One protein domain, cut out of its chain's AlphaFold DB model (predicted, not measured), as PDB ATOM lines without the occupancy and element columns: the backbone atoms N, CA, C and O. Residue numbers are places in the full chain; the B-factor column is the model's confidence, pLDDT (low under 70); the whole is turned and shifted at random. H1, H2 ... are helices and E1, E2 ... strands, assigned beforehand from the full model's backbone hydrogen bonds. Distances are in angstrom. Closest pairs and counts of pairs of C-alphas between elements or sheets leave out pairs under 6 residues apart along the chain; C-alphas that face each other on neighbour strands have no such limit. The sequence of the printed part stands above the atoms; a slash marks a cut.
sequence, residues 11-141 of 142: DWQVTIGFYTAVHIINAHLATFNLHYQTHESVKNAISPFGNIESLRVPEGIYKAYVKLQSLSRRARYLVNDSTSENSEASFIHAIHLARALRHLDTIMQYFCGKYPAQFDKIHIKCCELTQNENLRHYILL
ATOM      1  N   ASP A  11      -5.183  43.287 157.605       90.19
ATOM      2  CA  ASP A  11      -5.008  43.854 158.943       90.19
ATOM      3  C   ASP A  11      -5.806  43.092 160.012       90.19
ATOM      4  O   ASP A  11      -5.259  42.717 161.057       90.19
ATOM      5  N   TRP A  12      -7.069  42.778 159.721       92.38
ATOM      6  CA  TRP A  12      -7.916  41.961 160.584       92.38
ATOM      7  C   TRP A  12      -7.401  40.532 160.697       92.38
ATOM      8  O   TRP A  12      -7.309  40.013 161.806       92.38
ATOM      9  N   GLN A  13      -6.985  39.910 159.593       94.50
ATOM     10  CA  GLN A  13      -6.422  38.557 159.617       94.50
ATOM     11  C   GLN A  13      -5.132  38.479 160.449       94.50
ATOM     12  O   GLN A  13      -4.973  37.567 161.260       94.50
ATOM     13  N   VAL A  14      -4.235  39.464 160.322       95.50
ATOM     14  CA  VAL A  14      -3.030  39.570 161.166       95.50
ATOM     15  C   VAL A  14      -3.410  39.739 162.641       95.50
ATOM     16  O   VAL A  14      -2.812  39.109 163.517       95.50
ATOM     17  N   THR A  15      -4.414  40.570 162.927       95.94
ATOM     18  CA  THR A  15      -4.889  40.822 164.293       95.94
ATOM     19  C   THR A  15      -5.486  39.562 164.921       95.94
ATOM     20  O   THR A  15      -5.106  39.206 166.037       95.94
ATOM     21  N   ILE A  16      -6.350  38.848 164.193       96.50
ATOM     22  CA  ILE A  16      -6.921  37.554 164.598       96.50
ATOM     23  C   ILE A  16      -5.807  36.538 164.850       96.50
ATOM     24  O   ILE A  16      -5.823  35.850 165.872       96.50
ATOM     25  N   GLY A  17      -4.805  36.484 163.967       97.06
ATOM     26  CA  GLY A  17      -3.667  35.587 164.127       97.06
ATOM     27  C   GLY A  17      -2.931  35.811 165.451       97.06
ATOM     28  O   GLY A  17      -2.647  34.864 166.184       97.06
ATOM     29  N   PHE A  18      -2.692  37.074 165.816       98.00
ATOM     30  CA  PHE A  18      -2.082  37.411 167.102       98.00
ATOM     31  C   PHE A  18      -2.950  37.030 168.304       98.00
ATOM     32  O   PHE A  18      -2.441  36.401 169.229       98.00
ATOM     33  N   TYR A  19      -4.243  37.362 168.306       97.50
ATOM     34  CA  TYR A  19      -5.108  37.011 169.437       97.50
ATOM     35  C   TYR A  19      -5.289  35.497 169.584       97.50
ATOM     36  O   TYR A  19      -5.348  34.998 170.706       97.50
ATOM     37  N   THR A  20      -5.262  34.750 168.479       97.44
ATOM     38  CA  THR A  20      -5.208  33.282 168.513       97.44
ATOM     39  C   THR A  20      -3.968  32.811 169.277       97.44
ATOM     40  O   THR A  20      -4.085  32.023 170.214       97.44
ATOM     41  N   ALA A  21      -2.787  33.354 168.965       97.88
ATOM     42  CA  ALA A  21      -1.561  33.031 169.698       97.88
ATOM     43  C   ALA A  21      -1.624  33.431 171.185       97.88
ATOM     44  O   ALA A  21      -1.186  32.657 172.036       97.88
ATOM     45  N   VAL A  22      -2.196  34.599 171.510       97.25
ATOM     46  CA  VAL A  22      -2.411  35.039 172.903       97.25
ATOM     47  C   VAL A  22      -3.259  34.026 173.664       97.25
ATOM     48  O   VAL A  22      -2.890  33.639 174.771       97.25
ATOM     49  N   HIS A  23      -4.366  33.562 173.085       96.06
ATOM     50  CA  HIS A  23      -5.246  32.603 173.749       96.06
ATOM     51  C   HIS A  23      -4.621  31.215 173.884       96.06
ATOM     52  O   HIS A  23      -4.777  30.599 174.935       96.06
ATOM     53  N   ILE A  24      -3.849  30.754 172.897       96.75
ATOM     54  CA  ILE A  24      -3.087  29.502 173.005       96.75
ATOM     55  C   ILE A  24      -2.087  29.576 174.169       96.75
ATOM     56  O   ILE A  24      -2.027  28.678 175.009       96.75
ATOM     57  N   ILE A  25      -1.317  30.662 174.254       96.75
ATOM     58  CA  ILE A  25      -0.323  30.834 175.318       96.75
ATOM     59  C   ILE A  25      -1.000  31.024 176.678       96.75
ATOM     60  O   ILE A  25      -0.556  30.446 177.665       96.75
ATOM     61  N   ASN A  26      -2.091  31.781 176.760       95.81
ATOM     62  CA  ASN A  26      -2.833  31.918 178.010       95.81
ATOM     63  C   ASN A  26      -3.455  30.593 178.458       95.81
ATOM     64  O   ASN A  26      -3.464  30.321 179.654       95.81
ATOM     65  N   ALA A  27      -3.906  29.739 177.535       95.25
ATOM     66  CA  ALA A  27      -4.341  28.387 177.873       95.25
ATOM     67  C   ALA A  27      -3.184  27.564 178.465       95.25
ATOM     68  O   ALA A  27      -3.367  26.891 179.475       95.25
ATOM     69  N   HIS A  28      -1.974  27.681 177.905       95.00
ATOM     70  CA  HIS A  28      -0.771  27.086 178.490       95.00
ATOM     71  C   HIS A  28      -0.490  27.612 179.906       95.00
ATOM     72  O   HIS A  28      -0.302  26.818 180.825       95.00
ATOM     73  N   LEU A  29      -0.503  28.929 180.110       95.75
ATOM     74  CA  LEU A  29      -0.226  29.552 181.411       95.75
ATOM     75  C   LEU A  29      -1.304  29.218 182.456       95.75
ATOM     76  O   LEU A  29      -0.984  28.997 183.624       95.75
ATOM     77  N   ALA A  30      -2.559  29.059 182.030       95.81
ATOM     78  CA  ALA A  30      -3.654  28.620 182.887       95.81
ATOM     79  C   ALA A  30      -3.440  27.202 183.446       95.81
ATOM     80  O   ALA A  30      -3.904  26.917 184.548       95.81
ATOM     81  N   THR A  31      -2.667  26.336 182.772       94.81
ATOM     82  CA  THR A  31      -2.280  25.024 183.338       94.81
ATOM     83  C   THR A  31      -1.396  25.136 184.588       94.81
ATOM     84  O   THR A  31      -1.268  24.169 185.334       94.81
ATOM     85  N   PHE A  32      -0.848  26.326 184.859       94.69
ATOM     86  CA  PHE A  32      -0.102  26.674 186.073       94.69
ATOM     87  C   PHE A  32      -0.880  27.624 186.994       94.69
ATOM     88  O   PHE A  32      -0.284  28.232 187.880       94.69
ATOM     89  N   ASN A  33      -2.194  27.784 186.783       95.38
ATOM     90  CA  ASN A  33      -3.045  28.725 187.518       95.38
ATOM     91  C   ASN A  33      -2.597  30.200 187.379       95.38
ATOM     92  O   ASN A  33      -2.768  31.007 188.294       95.38
ATOM     93  N   LEU A  34      -1.994  30.558 186.239       95.25
ATOM     94  CA  LEU A  34      -1.550  31.919 185.934       95.25
ATOM     95  C   LEU A  34      -2.473  32.571 184.901       95.25
ATOM     96  O   LEU A  34      -2.658  32.056 183.799       95.25
ATOM     97  N   HIS A  35      -3.003  33.746 185.243       93.94
ATOM     98  CA  HIS A  35      -3.930  34.506 184.406       93.94
ATOM     99  C   HIS A  35      -3.400  35.921 184.170       93.94
ATOM    100  O   HIS A  35      -3.559  36.815 185.002       93.94
ATOM    101  N   TYR A  36      -2.755  36.132 183.026       93.06
ATOM    102  CA  TYR A  36      -2.177  37.426 182.680       93.06
ATOM    103  C   TYR A  36      -3.154  38.286 181.878       93.06
ATOM    104  O   TYR A  36      -3.751  37.833 180.906       93.06
ATOM    105  N   GLN A  37      -3.271  39.557 182.267       88.56
ATOM    106  CA  GLN A  37      -4.185  40.515 181.633       88.56
ATOM    107  C   GLN A  37      -3.530  41.327 180.511       88.56
ATOM    108  O   GLN A  37      -4.225  41.895 179.673       88.56
ATOM    109  N   THR A  38      -2.196  41.403 180.484       92.75
ATOM    110  CA  THR A  38      -1.470  42.227 179.510       92.75
ATOM    111  C   THR A  38      -0.594  41.373 178.604       92.75
ATOM    112  O   THR A  38      -0.001  40.381 179.035       92.75
ATOM    113  N   HIS A  39      -0.453  41.799 177.345       93.19
ATOM    114  CA  HIS A  39       0.453  41.151 176.393       93.19
ATOM    115  C   HIS A  39       1.911  41.160 176.879       93.19
ATOM    116  O   HIS A  39       2.656  40.232 176.576       93.19
ATOM    117  N   GLU A  40       2.304  42.186 177.638       93.44
ATOM    118  CA  GLU A  40       3.642  42.308 178.222       93.44
ATOM    119  C   GLU A  40       3.873  41.258 179.309       93.44
ATOM    120  O   GLU A  40       4.898  40.581 179.309       93.44
ATOM    121  N   SER A  41       2.894  41.059 180.192       92.94
ATOM    122  CA  SER A  41       2.968  40.027 181.223       92.94
ATOM    123  C   SER A  41       3.042  38.626 180.612       92.94
ATOM    124  O   SER A  41       3.877  37.832 181.038       92.94
ATOM    125  N   VAL A  42       2.245  38.349 179.570       94.50
ATOM    126  CA  VAL A  42       2.329  37.087 178.812       94.50
ATOM    127  C   VAL A  42       3.727  36.904 178.228       94.50
ATOM    128  O   VAL A  42       4.351  35.873 178.456       94.50
ATOM    129  N   LYS A  43       4.244  37.919 177.522       95.12
ATOM    130  CA  LYS A  43       5.580  37.906 176.905       95.12
ATOM    131  C   LYS A  43       6.672  37.601 177.935       95.12
ATOM    132  O   LYS A  43       7.523  36.753 177.689       95.12
ATOM    133  N   ASN A  44       6.630  38.257 179.091       94.19
ATOM    134  CA  ASN A  44       7.632  38.078 180.141       94.19
ATOM    135  C   ASN A  44       7.554  36.691 180.786       94.19
ATOM    136  O   ASN A  44       8.595  36.099 181.063       94.19
ATOM    137  N   ALA A  45       6.346  36.150 180.969       94.50
ATOM    138  CA  ALA A  45       6.143  34.823 181.541       94.50
ATOM    139  C   ALA A  45       6.738  33.708 180.671       94.50
ATOM    140  O   ALA A  45       7.391  32.809 181.193       94.50
ATOM    141  N   ILE A  46       6.558  33.789 179.348       96.12
ATOM    142  CA  ILE A  46       7.050  32.765 178.413       96.12
ATOM    143  C   ILE A  46       8.495  32.977 177.948       96.12
ATOM    144  O   ILE A  46       9.004  32.190 177.148       96.12
ATOM    145  N   SER A  47       9.149  34.050 178.399       96.25
ATOM    146  CA  SER A  47      10.501  34.405 177.967       96.25
ATOM    147  C   SER A  47      11.477  33.242 178.190       96.25
ATOM    148  O   SER A  47      11.522  32.704 179.297       96.25
ATOM    149  N   PRO A  48      12.327  32.887 177.206       94.31
ATOM    150  CA  PRO A  48      13.343  31.846 177.379       94.31
ATOM    151  C   PRO A  48      14.390  32.214 178.443       94.31
ATOM    152  O   PRO A  48      15.101  31.342 178.933       94.31
ATOM    153  N   PHE A  49      14.458  33.491 178.829       92.00
ATOM    154  CA  PHE A  49      15.337  34.018 179.876       92.00
ATOM    155  C   PHE A  49      14.585  34.323 181.184       92.00
ATOM    156  O   PHE A  49      15.147  34.935 182.086       92.00
ATOM    157  N   GLY A  50      13.297  33.967 181.279       86.50
ATOM    158  CA  GLY A  50      12.465  34.234 182.456       86.50
ATOM    159  C   GLY A  50      12.840  33.361 183.656       86.50
ATOM    160  O   GLY A  50      13.487  32.337 183.501       86.50
ATOM    161  N   ASN A  51      12.410  33.708 184.867       80.94
ATOM    162  CA  ASN A  51      12.861  33.008 186.082       80.94
ATOM    163  C   ASN A  51      12.225  31.621 186.300       80.94
ATOM    164  O   ASN A  51      12.793  30.805 187.017       80.94
ATOM    165  N   ILE A  52      11.068  31.338 185.692       87.38
ATOM    166  CA  ILE A  52      10.305  30.107 185.940       87.38
ATOM    167  C   ILE A  52      10.438  29.175 184.735       87.38
ATOM    168  O   ILE A  52       9.780  29.376 183.717       87.38
ATOM    169  N   GLU A  53      11.278  28.146 184.858       87.06
ATOM    170  CA  GLU A  53      11.608  27.218 183.766       87.06
ATOM    171  C   GLU A  53      10.400  26.549 183.118       87.06
ATOM    172  O   GLU A  53      10.341  26.447 181.894       87.06
ATOM    173  N   SER A  54       9.409  26.154 183.916       86.94
ATOM    174  CA  SER A  54       8.211  25.462 183.432       86.94
ATOM    175  C   SER A  54       7.319  26.314 182.520       86.94
ATOM    176  O   SER A  54       6.551  25.751 181.736       86.94
ATOM    177  N   LEU A  55       7.431  27.645 182.599       91.88
ATOM    178  CA  LEU A  55       6.669  28.593 181.777       91.88
ATOM    179  C   LEU A  55       7.397  28.975 180.485       91.88
ATOM    180  O   LEU A  55       6.775  29.505 179.562       91.88
ATOM    181  N   ARG A  56       8.711  28.726 180.408       94.19
ATOM    182  CA  ARG A  56       9.532  29.116 179.261       94.19
ATOM    183  C   ARG A  56       9.086  28.356 178.016       94.19
ATOM    184  O   ARG A  56       8.829  27.150 178.049       94.19
ATOM    185  N   VAL A  57       9.064  29.051 176.884       96.31
ATOM    186  CA  VAL A  57       8.978  28.409 175.568       96.31
ATOM    187  C   VAL A  57      10.342  28.455 174.873       96.31
ATOM    188  O   VAL A  57      11.151  29.336 175.179       96.31
ATOM    189  N   PRO A  58      10.620  27.544 173.922       97.00
ATOM    190  CA  PRO A  58      11.837  27.619 173.125       97.00
ATOM    191  C   PRO A  58      11.978  28.980 172.438       97.00
ATOM    192  O   PRO A  58      10.985  29.588 172.028       97.00
ATOM    193  N   GLU A  59      13.216  29.436 172.245       97.19
ATOM    194  CA  GLU A  59      13.509  30.766 171.696       97.19
ATOM    195  C   GLU A  59      12.802  31.029 170.353       97.19
ATOM    196  O   GLU A  59      12.305  32.129 170.117       97.19
ATOM    197  N   GLY A  60      12.693  30.013 169.489       97.75
ATOM    198  CA  GLY A  60      11.966  30.117 168.219       97.75
ATOM    199  C   GLY A  60      10.476  30.435 168.391       97.75
ATOM    200  O   GLY A  60       9.935  31.263 167.657       97.75
ATOM    201  N   ILE A  61       9.828  29.851 169.404       98.19
ATOM    202  CA  ILE A  61       8.411  30.083 169.719       98.19
ATOM    203  C   ILE A  61       8.226  31.477 170.317       98.19
ATOM    204  O   ILE A  61       7.331  32.218 169.908       98.19
ATOM    205  N   TYR A  62       9.125  31.873 171.220       98.12
ATOM    206  CA  TYR A  62       9.136  33.217 171.791       98.12
ATOM    207  C   TYR A  62       9.300  34.292 170.704       98.12
ATOM    208  O   TYR A  62       8.513  35.238 170.629       98.12
ATOM    209  N   LYS A  63      10.278  34.119 169.804       98.19
ATOM    210  CA  LYS A  63      10.496  35.020 168.662       98.19
ATOM    211  C   LYS A  63       9.269  35.089 167.758       98.19
ATOM    212  O   LYS A  63       8.902  36.188 167.347       98.19
ATOM    213  N   ALA A  64       8.621  33.958 167.470       98.38
ATOM    214  CA  ALA A  64       7.393  33.934 166.679       98.38
ATOM    215  C   ALA A  64       6.276  34.764 167.337       98.38
ATOM    216  O   ALA A  64       5.677  35.608 166.670       98.38
ATOM    217  N   TYR A  65       6.061  34.606 168.648       98.25
ATOM    218  CA  TYR A  65       5.067  35.382 169.395       98.25
ATOM    219  C   TYR A  65       5.355  36.891 169.358       98.25
ATOM    220  O   TYR A  65       4.477  37.681 169.009       98.25
ATOM    221  N   VAL A  66       6.598  37.304 169.635       97.31
ATOM    222  CA  VAL A  66       6.996  38.725 169.624       97.31
ATOM    223  C   VAL A  66       6.852  39.344 168.229       97.31
ATOM    224  O   VAL A  66       6.360  40.467 168.089       97.31
ATOM    225  N   LYS A  67       7.246  38.623 167.171       97.31
ATOM    226  CA  LYS A  67       7.078  39.103 165.790       97.31
ATOM    227  C   LYS A  67       5.604  39.237 165.415       97.31
ATOM    228  O   LYS A  67       5.231  40.230 164.792       97.31
ATOM    229  N   LEU A  68       4.763  38.296 165.839       97.00
ATOM    230  CA  LEU A  68       3.322  38.350 165.611       97.00
ATOM    231  C   LEU A  68       2.654  39.510 166.373       97.00
ATOM    232  O   LEU A  68       1.817  40.211 165.805       97.00
ATOM    233  N   GLN A  69       3.086  39.786 167.607       96.31
ATOM    234  CA  GLN A  69       2.659  40.957 168.380       96.31
ATOM    235  C   GLN A  69       2.998  42.270 167.660       96.31
ATOM    236  O   GLN A  69       2.143  43.151 167.549       96.31
ATOM    237  N   SER A  70       4.224  42.399 167.144       93.56
ATOM    238  CA  SER A  70       4.664  43.575 166.380       93.56
ATOM    239  C   SER A  70       3.836  43.766 165.103       93.56
ATOM    240  O   SER A  70       3.341  44.867 164.854       93.56
ATOM    241  N   LEU A  71       3.588  42.690 164.344       94.06
ATOM    242  CA  LEU A  71       2.736  42.722 163.149       94.06
ATOM    243  C   LEU A  71       1.296  43.152 163.473       94.06
ATOM    244  O   LEU A  71       0.751  44.002 162.773       94.06
ATOM    245  N   SER A  72       0.701  42.626 164.548       94.62
ATOM    246  CA  SER A  72      -0.643  43.014 165.004       94.62
ATOM    247  C   SER A  72      -0.715  44.458 165.487       94.62
ATOM    248  O   SER A  72      -1.689  45.156 165.212       94.62
ATOM    249  N   ARG A  73       0.319  44.948 166.182       92.00
ATOM    250  CA  ARG A  73       0.402  46.364 166.565       92.00
ATOM    251  C   ARG A  73       0.371  47.252 165.322       92.00
ATOM    252  O   ARG A  73      -0.435  48.173 165.254       92.00
ATOM    253  N   ARG A  74       1.190  46.932 164.321       89.00
ATOM    254  CA  ARG A  74       1.216  47.674 163.058       89.00
ATOM    255  C   ARG A  74      -0.109  47.595 162.301       89.00
ATOM    256  O   ARG A  74      -0.545  48.602 161.766       89.00
ATOM    257  N   ALA A  75      -0.762  46.434 162.298       90.50
ATOM    258  CA  ALA A  75      -2.060  46.253 161.652       90.50
ATOM    259  C   ALA A  75      -3.162  47.123 162.265       90.50
ATOM    260  O   ALA A  75      -3.956  47.695 161.533       90.50
ATOM    261  N   ARG A  76      -3.186  47.254 163.597       88.56
ATOM    262  CA  ARG A  76      -4.233  48.007 164.306       88.56
ATOM    263  C   ARG A  76      -4.016  49.512 164.313       88.56
ATOM    264  O   ARG A  76      -4.986  50.257 164.301       88.56
ATOM    265  N   TYR A  77      -2.764  49.951 164.398       83.19
ATOM    266  CA  TYR A  77      -2.450  51.369 164.576       83.19
ATOM    267  C   TYR A  77      -1.898  52.031 163.315       83.19
ATOM    268  O   TYR A  77      -1.656  53.231 163.337       83.19
ATOM    269  N   LEU A  78      -1.683  51.267 162.235       73.75
ATOM    270  CA  LEU A  78      -1.076  51.749 160.989       73.75
ATOM    271  C   LEU A  78       0.259  52.476 161.239       73.75
ATOM    272  O   LEU A  78       0.621  53.394 160.514       73.75
ATOM    273  N   VAL A  79       0.995  52.081 162.281       67.25
ATOM    274  CA  VAL A  79       2.230  52.756 162.705       67.25
ATOM    275  C   VAL A  79       3.415  52.220 161.922       67.25
ATOM    276  O   VAL A  79       3.639  51.009 161.878       67.25
ATOM    277  N   ASN A  80       4.219  53.112 161.351       63.97
ATOM    278  CA  ASN A  80       5.506  52.729 160.801       63.97
ATOM    279  C   ASN A  80       6.593  52.778 161.887       63.97
ATOM    280  O   ASN A  80       7.073  53.844 162.247       63.97
ATOM    281  N   ASP A  81       7.026  51.617 162.385       59.66
ATOM    282  CA  ASP A  81       8.079  51.535 163.412       59.66
ATOM    283  C   ASP A  81       9.469  51.998 162.910       59.66
ATOM    284  O   ASP A  81      10.405  52.078 163.705       59.66
ATOM    285  N   SER A  82       9.634  52.274 161.608       57.31
ATOM    286  CA  SER A  82      10.909  52.708 161.021       57.31
ATOM    287  C   SER A  82      11.065  54.222 160.855       57.31
ATOM    288  O   SER A  82      12.140  54.656 160.447       57.31
ATOM    289  N   THR A  83      10.035  55.028 161.128       53.25
ATOM    290  CA  THR A  83      10.103  56.493 161.000       53.25
ATOM    291  C   THR A  83       9.677  57.152 162.309       53.25
ATOM    292  O   THR A  83       8.627  56.841 162.858       53.25
ATOM    293  N   SER A  84      10.499  58.066 162.838       54.06
ATOM    294  CA  SER A  84      10.179  58.834 164.056       54.06
ATOM    295  C   SER A  84       8.981  59.768 163.868       54.06
ATOM    296  O   SER A  84       8.362  60.190 164.841       54.06
ATOM    297  N   GLU A  85       8.651  60.076 162.615       55.22
ATOM    298  CA  GLU A  85       7.485  60.852 162.222       55.22
ATOM    299  C   GLU A  85       6.381  59.889 161.755       55.22
ATOM    300  O   GLU A  85       6.483  59.241 160.714       55.22
ATOM    301  N   ASN A  86       5.328  59.762 162.569       57.84
ATOM    302  CA  ASN A  86       4.139  58.930 162.324       57.84
ATOM    303  C   ASN A  86       3.168  59.568 161.303       57.84
ATOM    304  O   ASN A  86       1.953  59.451 161.452       57.84
ATOM    305  N   SER A  87       3.667  60.311 160.314       57.75
ATOM    306  CA  SER A  87       2.822  61.075 159.383       57.75
ATOM    307  C   SER A  87       2.175  60.213 158.292       57.75
ATOM    308  O   SER A  87       1.184  60.640 157.701       57.75
ATOM    309  N   GLU A  88       2.672  58.993 158.055       58.84
ATOM    310  CA  GLU A  88       2.166  58.083 157.021       58.84
ATOM    311  C   GLU A  88       1.624  56.769 157.602       58.84
ATOM    312  O   GLU A  88       2.286  56.080 158.383       58.84
ATOM    313  N   ALA A  89       0.416  56.394 157.175       66.88
ATOM    314  CA  ALA A  89      -0.208  55.128 157.537       66.88
ATOM    315  C   ALA A  89       0.561  53.932 156.942       66.88
ATOM    316  O   ALA A  89       0.723  53.805 155.728       66.88
ATOM    317  N   SER A  90       0.991  53.004 157.798       72.06
ATOM    318  CA  SER A  90       1.633  51.753 157.397       72.06
ATOM    319  C   SER A  90       0.595  50.710 156.988       72.06
ATOM    320  O   SER A  90      -0.111  50.141 157.825       72.06
ATOM    321  N   PHE A  91       0.518  50.424 155.690       80.88
ATOM    322  CA  PHE A  91      -0.427  49.449 155.151       80.88
ATOM    323  C   PHE A  91      -0.005  47.992 155.398       80.88
ATOM    324  O   PHE A  91       1.167  47.599 155.337       80.88
ATOM    325  N   ILE A  92      -1.002  47.134 155.627       87.62
ATOM    326  CA  ILE A  92      -0.816  45.684 155.710       87.62
ATOM    327  C   ILE A  92      -0.939  45.060 154.320       87.62
ATOM    328  O   ILE A  92      -2.024  44.791 153.819       87.62
ATOM    329  N   HIS A  93       0.213  44.803 153.707       88.06
ATOM    330  CA  HIS A  93       0.328  44.006 152.480       88.06
ATOM    331  C   HIS A  93       0.357  42.490 152.737       88.06
ATOM    332  O   HIS A  93       0.644  42.045 153.853       88.06
ATOM    333  N   ALA A  94       0.160  41.701 151.676       89.94
ATOM    334  CA  ALA A  94       0.157  40.237 151.715       89.94
ATOM    335  C   ALA A  94       1.408  39.631 152.379       89.94
ATOM    336  O   ALA A  94       1.302  38.639 153.094       89.94
ATOM    337  N   ILE A  95       2.580  40.266 152.246       91.25
ATOM    338  CA  ILE A  95       3.826  39.784 152.866       91.25
ATOM    339  C   ILE A  95       3.739  39.763 154.398       91.25
ATOM    340  O   ILE A  95       4.335  38.919 155.066       91.25
ATOM    341  N   HIS A  96       2.976  40.686 154.977       92.38
ATOM    342  CA  HIS A  96       2.785  40.792 156.418       92.38
ATOM    343  C   HIS A  96       1.802  39.746 156.922       92.38
ATOM    344  O   HIS A  96       2.054  39.142 157.963       92.38
ATOM    345  N   LEU A  97       0.745  39.488 156.148       93.69
ATOM    346  CA  LEU A  97      -0.165  38.377 156.390       93.69
ATOM    347  C   LEU A  97       0.584  37.038 156.322       93.69
ATOM    348  O   LEU A  97       0.527  36.268 157.274       93.69
ATOM    349  N   ALA A  98       1.377  36.800 155.274       94.94
ATOM    350  CA  ALA A  98       2.201  35.599 155.146       94.94
ATOM    351  C   ALA A  98       3.146  35.406 156.345       94.94
ATOM    352  O   ALA A  98       3.243  34.315 156.904       94.94
ATOM    353  N   ARG A  99       3.818  36.476 156.797       96.12
ATOM    354  CA  ARG A  99       4.655  36.440 158.010       96.12
ATOM    355  C   ARG A  99       3.843  36.112 159.264       96.12
ATOM    356  O   ARG A  99       4.285  35.289 160.061       96.12
ATOM    357  N   ALA A 100       2.672  36.725 159.435       97.12
ATOM    358  CA  ALA A 100       1.808  36.465 160.581       97.12
ATOM    359  C   ALA A 100       1.351  35.000 160.622       97.12
ATOM    360  O   ALA A 100       1.460  34.357 161.664       97.12
ATOM    361  N   LEU A 101       0.935  34.450 159.478       96.81
ATOM    362  CA  LEU A 101       0.507  33.057 159.344       96.81
ATOM    363  C   LEU A 101       1.643  32.082 159.667       96.81
ATOM    364  O   LEU A 101       1.433  31.169 160.458       96.81
ATOM    365  N   ARG A 102       2.862  32.309 159.158       97.56
ATOM    366  CA  ARG A 102       4.045  31.485 159.490       97.56
ATOM    367  C   ARG A 102       4.350  31.480 160.990       97.56
ATOM    368  O   ARG A 102       4.632  30.429 161.567       97.56
ATOM    369  N   HIS A 103       4.295  32.649 161.632       98.38
ATOM    370  CA  HIS A 103       4.539  32.763 163.070       98.38
ATOM    371  C   HIS A 103       3.440  32.090 163.893       98.38
ATOM    372  O   HIS A 103       3.755  31.373 164.840       98.38
ATOM    373  N   LEU A 104       2.173  32.267 163.516       98.31
ATOM    374  CA  LEU A 104       1.068  31.578 164.173       98.31
ATOM    375  C   LEU A 104       1.171  30.057 163.987       98.31
ATOM    376  O   LEU A 104       1.055  29.332 164.968       98.31
ATOM    377  N   ASP A 105       1.471  29.570 162.780       97.69
ATOM    378  CA  ASP A 105       1.628  28.135 162.514       97.69
ATOM    379  C   ASP A 105       2.731  27.522 163.380       97.69
ATOM    380  O   ASP A 105       2.527  26.481 163.993       97.69
ATOM    381  N   THR A 106       3.864  28.217 163.520       97.69
ATOM    382  CA  THR A 106       4.961  27.816 164.417       97.69
ATOM    383  C   THR A 106       4.485  27.636 165.862       97.69
ATOM    384  O   THR A 106       4.820  26.647 166.514       97.69
ATOM    385  N   ILE A 107       3.685  28.580 166.368       97.94
ATOM    386  CA  ILE A 107       3.145  28.539 167.735       97.94
ATOM    387  C   ILE A 107       2.136  27.392 167.876       97.94
ATOM    388  O   ILE A 107       2.219  26.621 168.832       97.94
ATOM    389  N   MET A 108       1.219  27.246 166.917       97.56
ATOM    390  CA  MET A 108       0.221  26.175 166.907       97.56
ATOM    391  C   MET A 108       0.891  24.800 166.861       97.56
ATOM    392  O   MET A 108       0.563  23.943 167.672       97.56
ATOM    393  N   GLN A 109       1.884  24.603 165.987       96.12
ATOM    394  CA  GLN A 109       2.623  23.340 165.879       96.12
ATOM    395  C   GLN A 109       3.272  22.947 167.208       96.12
ATOM    396  O   GLN A 109       3.177  21.790 167.620       96.12
ATOM    397  N   TYR A 110       3.897  23.904 167.897       96.62
ATOM    398  CA  TYR A 110       4.507  23.654 169.199       96.62
ATOM    399  C   TYR A 110       3.475  23.226 170.248       96.62
ATOM    400  O   TYR A 110       3.677  22.228 170.939       96.62
ATOM    401  N   PHE A 111       2.351  23.939 170.353       96.06
ATOM    402  CA  PHE A 111       1.347  23.636 171.373       96.06
ATOM    403  C   PHE A 111       0.492  22.401 171.056       96.06
ATOM    404  O   PHE A 111       0.144  21.686 171.991       96.06
ATOM    405  N   CYS A 112       0.263  22.066 169.783       94.81
ATOM    406  CA  CYS A 112      -0.282  20.764 169.369       94.81
ATOM    407  C   CYS A 112       0.668  19.602 169.693       94.81
ATOM    408  O   CYS A 112       0.225  18.482 169.910       94.81
ATOM    409  N   GLY A 113       1.984  19.842 169.720       94.00
ATOM    410  CA  GLY A 113       2.961  18.847 170.169       94.00
ATOM    411  C   GLY A 113       3.019  18.689 171.693       94.00
ATOM    412  O   GLY A 113       3.442  17.647 172.184       94.00
ATOM    413  N   LYS A 114       2.606  19.719 172.445       94.56
ATOM    414  CA  LYS A 114       2.645  19.751 173.918       94.56
ATOM    415  C   LYS A 114       1.345  19.275 174.567       94.56
ATOM    416  O   LYS A 114       1.375  18.744 175.673       94.56
ATOM    417  N   TYR A 115       0.219  19.486 173.898       94.50
ATOM    418  CA  TYR A 115      -1.117  19.199 174.402       94.50
ATOM    419  C   TYR A 115      -1.882  18.316 173.418       94.50
ATOM    420  O   TYR A 115      -1.635  18.416 172.219       94.50
ATOM    421  N   PRO A 116      -2.861  17.512 173.875       91.44
ATOM    422  CA  PRO A 116      -3.774  16.778 172.997       91.44
ATOM    423  C   PRO A 116      -4.806  17.731 172.359       91.44
ATOM    424  O   PRO A 116      -6.012  17.516 172.441       91.44
ATOM    425  N   ALA A 117      -4.328  18.827 171.773       86.12
ATOM    426  CA  ALA A 117      -5.116  19.828 171.080       86.12
ATOM    427  C   ALA A 117      -5.018  19.593 169.571       86.12
ATOM    428  O   ALA A 117      -3.956  19.261 169.044       86.12
ATOM    429  N   GLN A 118      -6.135  19.791 168.881       88.88
ATOM    430  CA  GLN A 118      -6.201  19.760 167.429       88.88
ATOM    431  C   GLN A 118      -6.851  21.051 166.951       88.88
ATOM    432  O   GLN A 118      -7.852  21.493 167.514       88.88
ATOM    433  N   PHE A 119      -6.263  21.653 165.923       91.50
ATOM    434  CA  PHE A 119      -6.876  22.753 165.195       91.50
ATOM    435  C   PHE A 119      -7.237  22.258 163.806       91.50
ATOM    436  O   PHE A 119      -6.390  21.686 163.110       91.50
ATOM    437  N   ASP A 120      -8.475  22.511 163.402       93.31
ATOM    438  CA  ASP A 120      -8.886  22.288 162.026       93.31
ATOM    439  C   ASP A 120      -8.050  23.153 161.085       93.31
ATOM    440  O   ASP A 120      -7.671  24.285 161.404       93.31
ATOM    441  N   LYS A 121      -7.751  22.611 159.903       94.25
ATOM    442  CA  LYS A 121      -7.019  23.371 158.895       94.25
ATOM    443  C   LYS A 121      -7.883  24.510 158.370       94.25
ATOM    444  O   LYS A 121      -9.041  24.315 158.007       94.25
ATOM    445  N   ILE A 122      -7.279  25.686 158.257       93.75
ATOM    446  CA  ILE A 122      -7.958  26.903 157.821       93.75
ATOM    447  C   ILE A 122      -7.618  27.174 156.357       93.75
ATOM    448  O   ILE A 122      -6.448  27.222 155.972       93.75
ATOM    449  N   HIS A 123      -8.641  27.387 155.534       92.44
ATOM    450  CA  HIS A 123      -8.454  27.828 154.156       92.44
ATOM    451  C   HIS A 123      -8.004  29.288 154.128       92.44
ATOM    452  O   HIS A 123      -8.675  30.158 154.682       92.44
ATOM    453  N   ILE A 124      -6.879  29.563 153.473       91.06
ATOM    454  CA  ILE A 124      -6.295  30.900 153.422       91.06
ATOM    455  C   ILE A 124      -5.928  31.268 151.987       91.06
ATOM    456  O   ILE A 124      -5.362  30.461 151.253       91.06
ATOM    457  N   LYS A 125      -6.219  32.510 151.594       90.31
ATOM    458  CA  LYS A 125      -5.756  33.093 150.332       90.31
ATOM    459  C   LYS A 125      -4.665  34.117 150.625       90.31
ATOM    460  O   LYS A 125      -4.935  35.169 151.196       90.31
ATOM    461  N   CYS A 126      -3.427  33.812 150.247       90.19
ATOM    462  CA  CYS A 126      -2.295  34.718 150.421       90.19
ATOM    463  C   CYS A 126      -1.260  34.478 149.318       90.19
ATOM    464  O   CYS A 126      -0.600  33.445 149.308       90.19
ATOM    465  N   CYS A 127      -1.089  35.444 148.411       90.12
ATOM    466  CA  CYS A 127      -0.187  35.317 147.257       90.12
ATOM    467  C   CYS A 127       1.309  35.260 147.622       90.12
ATOM    468  O   CYS A 127       2.140  34.979 146.770       90.12
ATOM    469  N   GLU A 128       1.650  35.552 148.877       92.69
ATOM    470  CA  GLU A 128       3.022  35.541 149.403       92.69
ATOM    471  C   GLU A 128       3.349  34.230 150.147       92.69
ATOM    472  O   GLU A 128       4.413  34.113 150.765       92.69
ATOM    473  N   LEU A 129       2.424  33.261 150.114       91.19
ATOM    474  CA  LEU A 129       2.616  31.891 150.580       91.19
ATOM    475  C   LEU A 129       2.703  30.935 149.392       91.19
ATOM    476  O   LEU A 129       1.962  31.062 148.419       91.19
ATOM    477  N   THR A 130       3.587  29.944 149.492       88.19
ATOM    478  CA  THR A 130       3.747  28.900 148.466       88.19
ATOM    479  C   THR A 130       3.422  27.516 149.019       88.19
ATOM    480  O   THR A 130       3.571  27.266 150.213       88.19
ATOM    481  N   GLN A 131       3.016  26.582 148.149       79.31
ATOM    482  CA  GLN A 131       2.694  25.203 148.556       79.31
ATOM    483  C   GLN A 131       3.890  24.429 149.132       79.31
ATOM    484  O   GLN A 131       3.691  23.444 149.832       79.31
ATOM    485  N   ASN A 132       5.120  24.883 148.871       81.75
ATOM    486  CA  ASN A 132       6.334  24.261 149.401       81.75
ATOM    487  C   ASN A 132       6.596  24.624 150.872       81.75
ATOM    488  O   ASN A 132       7.522  24.093 151.484       81.75
ATOM    489  N   GLU A 133       5.822  25.544 151.449       86.38
ATOM    490  CA  GLU A 133       5.955  25.898 152.855       86.38
ATOM    491  C   GLU A 133       5.329  24.832 153.758       86.38
ATOM    492  O   GLU A 133       4.214  24.367 153.531       86.38
ATOM    493  N   ASN A 134       6.034  24.473 154.832       87.19
ATOM    494  CA  ASN A 134       5.578  23.487 155.814       87.19
ATOM    495  C   ASN A 134       4.584  24.105 156.814       87.19
ATOM    496  O   ASN A 134       4.865  24.191 158.011       87.19
ATOM    497  N   LEU A 135       3.448  24.579 156.299       93.19
ATOM    498  CA  LEU A 135       2.358  25.161 157.077       93.19
ATOM    499  C   LEU A 135       1.321  24.088 157.419       93.19
ATOM    500  O   LEU A 135       0.533  23.678 156.567       93.19
ATOM    501  N   ARG A 136       1.313  23.612 158.667       94.19
ATOM    502  CA  ARG A 136       0.495  22.446 159.051       94.19
ATOM    503  C   ARG A 136      -0.985  22.768 159.239       94.19
ATOM    504  O   ARG A 136      -1.816  21.885 159.024       94.19
ATOM    505  N   HIS A 137      -1.307  24.004 159.610       95.31
ATOM    506  CA  HIS A 137      -2.665  24.409 159.982       95.31
ATOM    507  C   HIS A 137      -3.400  25.188 158.885       95.31
ATOM    508  O   HIS A 137      -4.510  25.664 159.116       95.31
ATOM    509  N   TYR A 138      -2.824  25.299 157.683       94.75
ATOM    510  CA  TYR A 138      -3.420  26.055 156.585       94.75
ATOM    511  C   TYR A 138      -3.570  25.224 155.310       94.75
ATOM    512  O   TYR A 138      -2.729  24.389 154.984       94.75
ATOM    513  N   ILE A 139      -4.646  25.490 154.572       92.81
ATOM    514  CA  ILE A 139      -4.859  25.030 153.198       92.81
ATOM    515  C   ILE A 139      -4.791  26.267 152.304       92.81
ATOM    516  O   ILE A 139      -5.605  27.180 152.444       92.81
ATOM    517  N   LEU A 140      -3.806  26.314 151.406       90.38
ATOM    518  CA  LEU A 140      -3.616  27.459 150.514       90.38
ATOM    519  C   LEU A 140      -4.617  27.406 149.355       90.38
ATOM    520  O   LEU A 140      -4.629  26.447 148.584       90.38
ATOM    521  N   LEU A 141      -5.428  28.455 149.241       85.75
ATOM    522  CA  LEU A 141      -6.303  28.716 148.105       85.75
ATOM    523  C   LEU A 141      -5.582  29.635 147.114       85.75
ATOM    524  O   LEU A 141      -5.062  30.682 147.515       85.75
TER     525      LEU A 141
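AT A GLANCE: This is residues 11 to 141 of the 142 residues of an uncharacterized protein of Dyadobacter soli (UniProt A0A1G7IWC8). Three long helices, H1, H3 and H4, form an up-and-down bundle with their centres in a triangle, and the short helix H2 packs on H1 and H3. A two-stranded ribbon, E1 and E2, lies beyond H4, far from H2, and the link of residues 78 to 93 loops out to 27 A from the mean of the C-alphas. The 131 printed residues hold four named helices and two named strands, in the order H1 H2 H3 H4 E1 E2; the sheet, E1 beside E2, is parallel and the class is mostly helix. The whole is compact, with a radius of gyration of the C-alphas of 15.4 A, and spans 42 by 37 by 21 A.

HOW THE PARTS SIT: Look first at E1, residues 122 to 124, and E2, residues 138 to 140: they are parallel neighbours at 34 degrees, with N 124 and O 139 within hydrogen-bond range at 2.9 A, as are N 139 and O 122 at 2.9 A. Next find H4, residues 94 to 114, which is apart from E2, but only just, at a closest 8.1 A. H4 touches H1, residues 11 to 30, closest at the C-alphas of Val 14 and Leu 97, 5.7 A, at a shallow tilt of 18 degrees, the same way. H3, residues 59 to 77, and H4 are a helical hairpin, at a steep tilt of 40 degrees, with the C-alphas of Ala 64 and His 103 closest at 4.7 A. H3 also touches H1, opposite ways at a steep tilt of 43 degrees, closest at the C-alphas of Asp 11 and Ala 75, 4.7 A. H2, residues 39 to 45, touches residues 22 to 26 of H1 alone; the C-alphas of Asn 26 and Val 42 are closest, at 7.3 A. H2 and H3 are a helical hairpin at a shallow tilt of 10 degrees and only just touch, with 3 pairs of C-alphas within 8 A, the closest Lys 43 and Val 66 at 7.5 A. H2 and H4 are apart. In H1, H2, H3 and H4 every O i to N i+4 pair is within hydrogen-bond range.

IN THESE COORDINATES: Find C-alpha 122 at (-7.958, 26.903, 157.821), where E1 begins; E1 and E2 are each 6.2 A long. H4, 30.3 A long, begins at C-alpha 94, (0.157, 40.237, 151.715). H1 begins at C-alpha 11, (-5.008, 43.854, 158.943), and runs 28.4 A; H3 runs 27.0 A and H2 9.9 A.

THE WHOLE: Look to Ser 87 and Pro 116 for the two C-alphas farthest apart, 46.8 A. The printed part has no cut; the links H2 to H3, H3 to H4 and E1 to E2 are long. In the B-factor column, residues 79 to 89 are under 70, against a mean pLDDT of 90.2 for the printed part of this model.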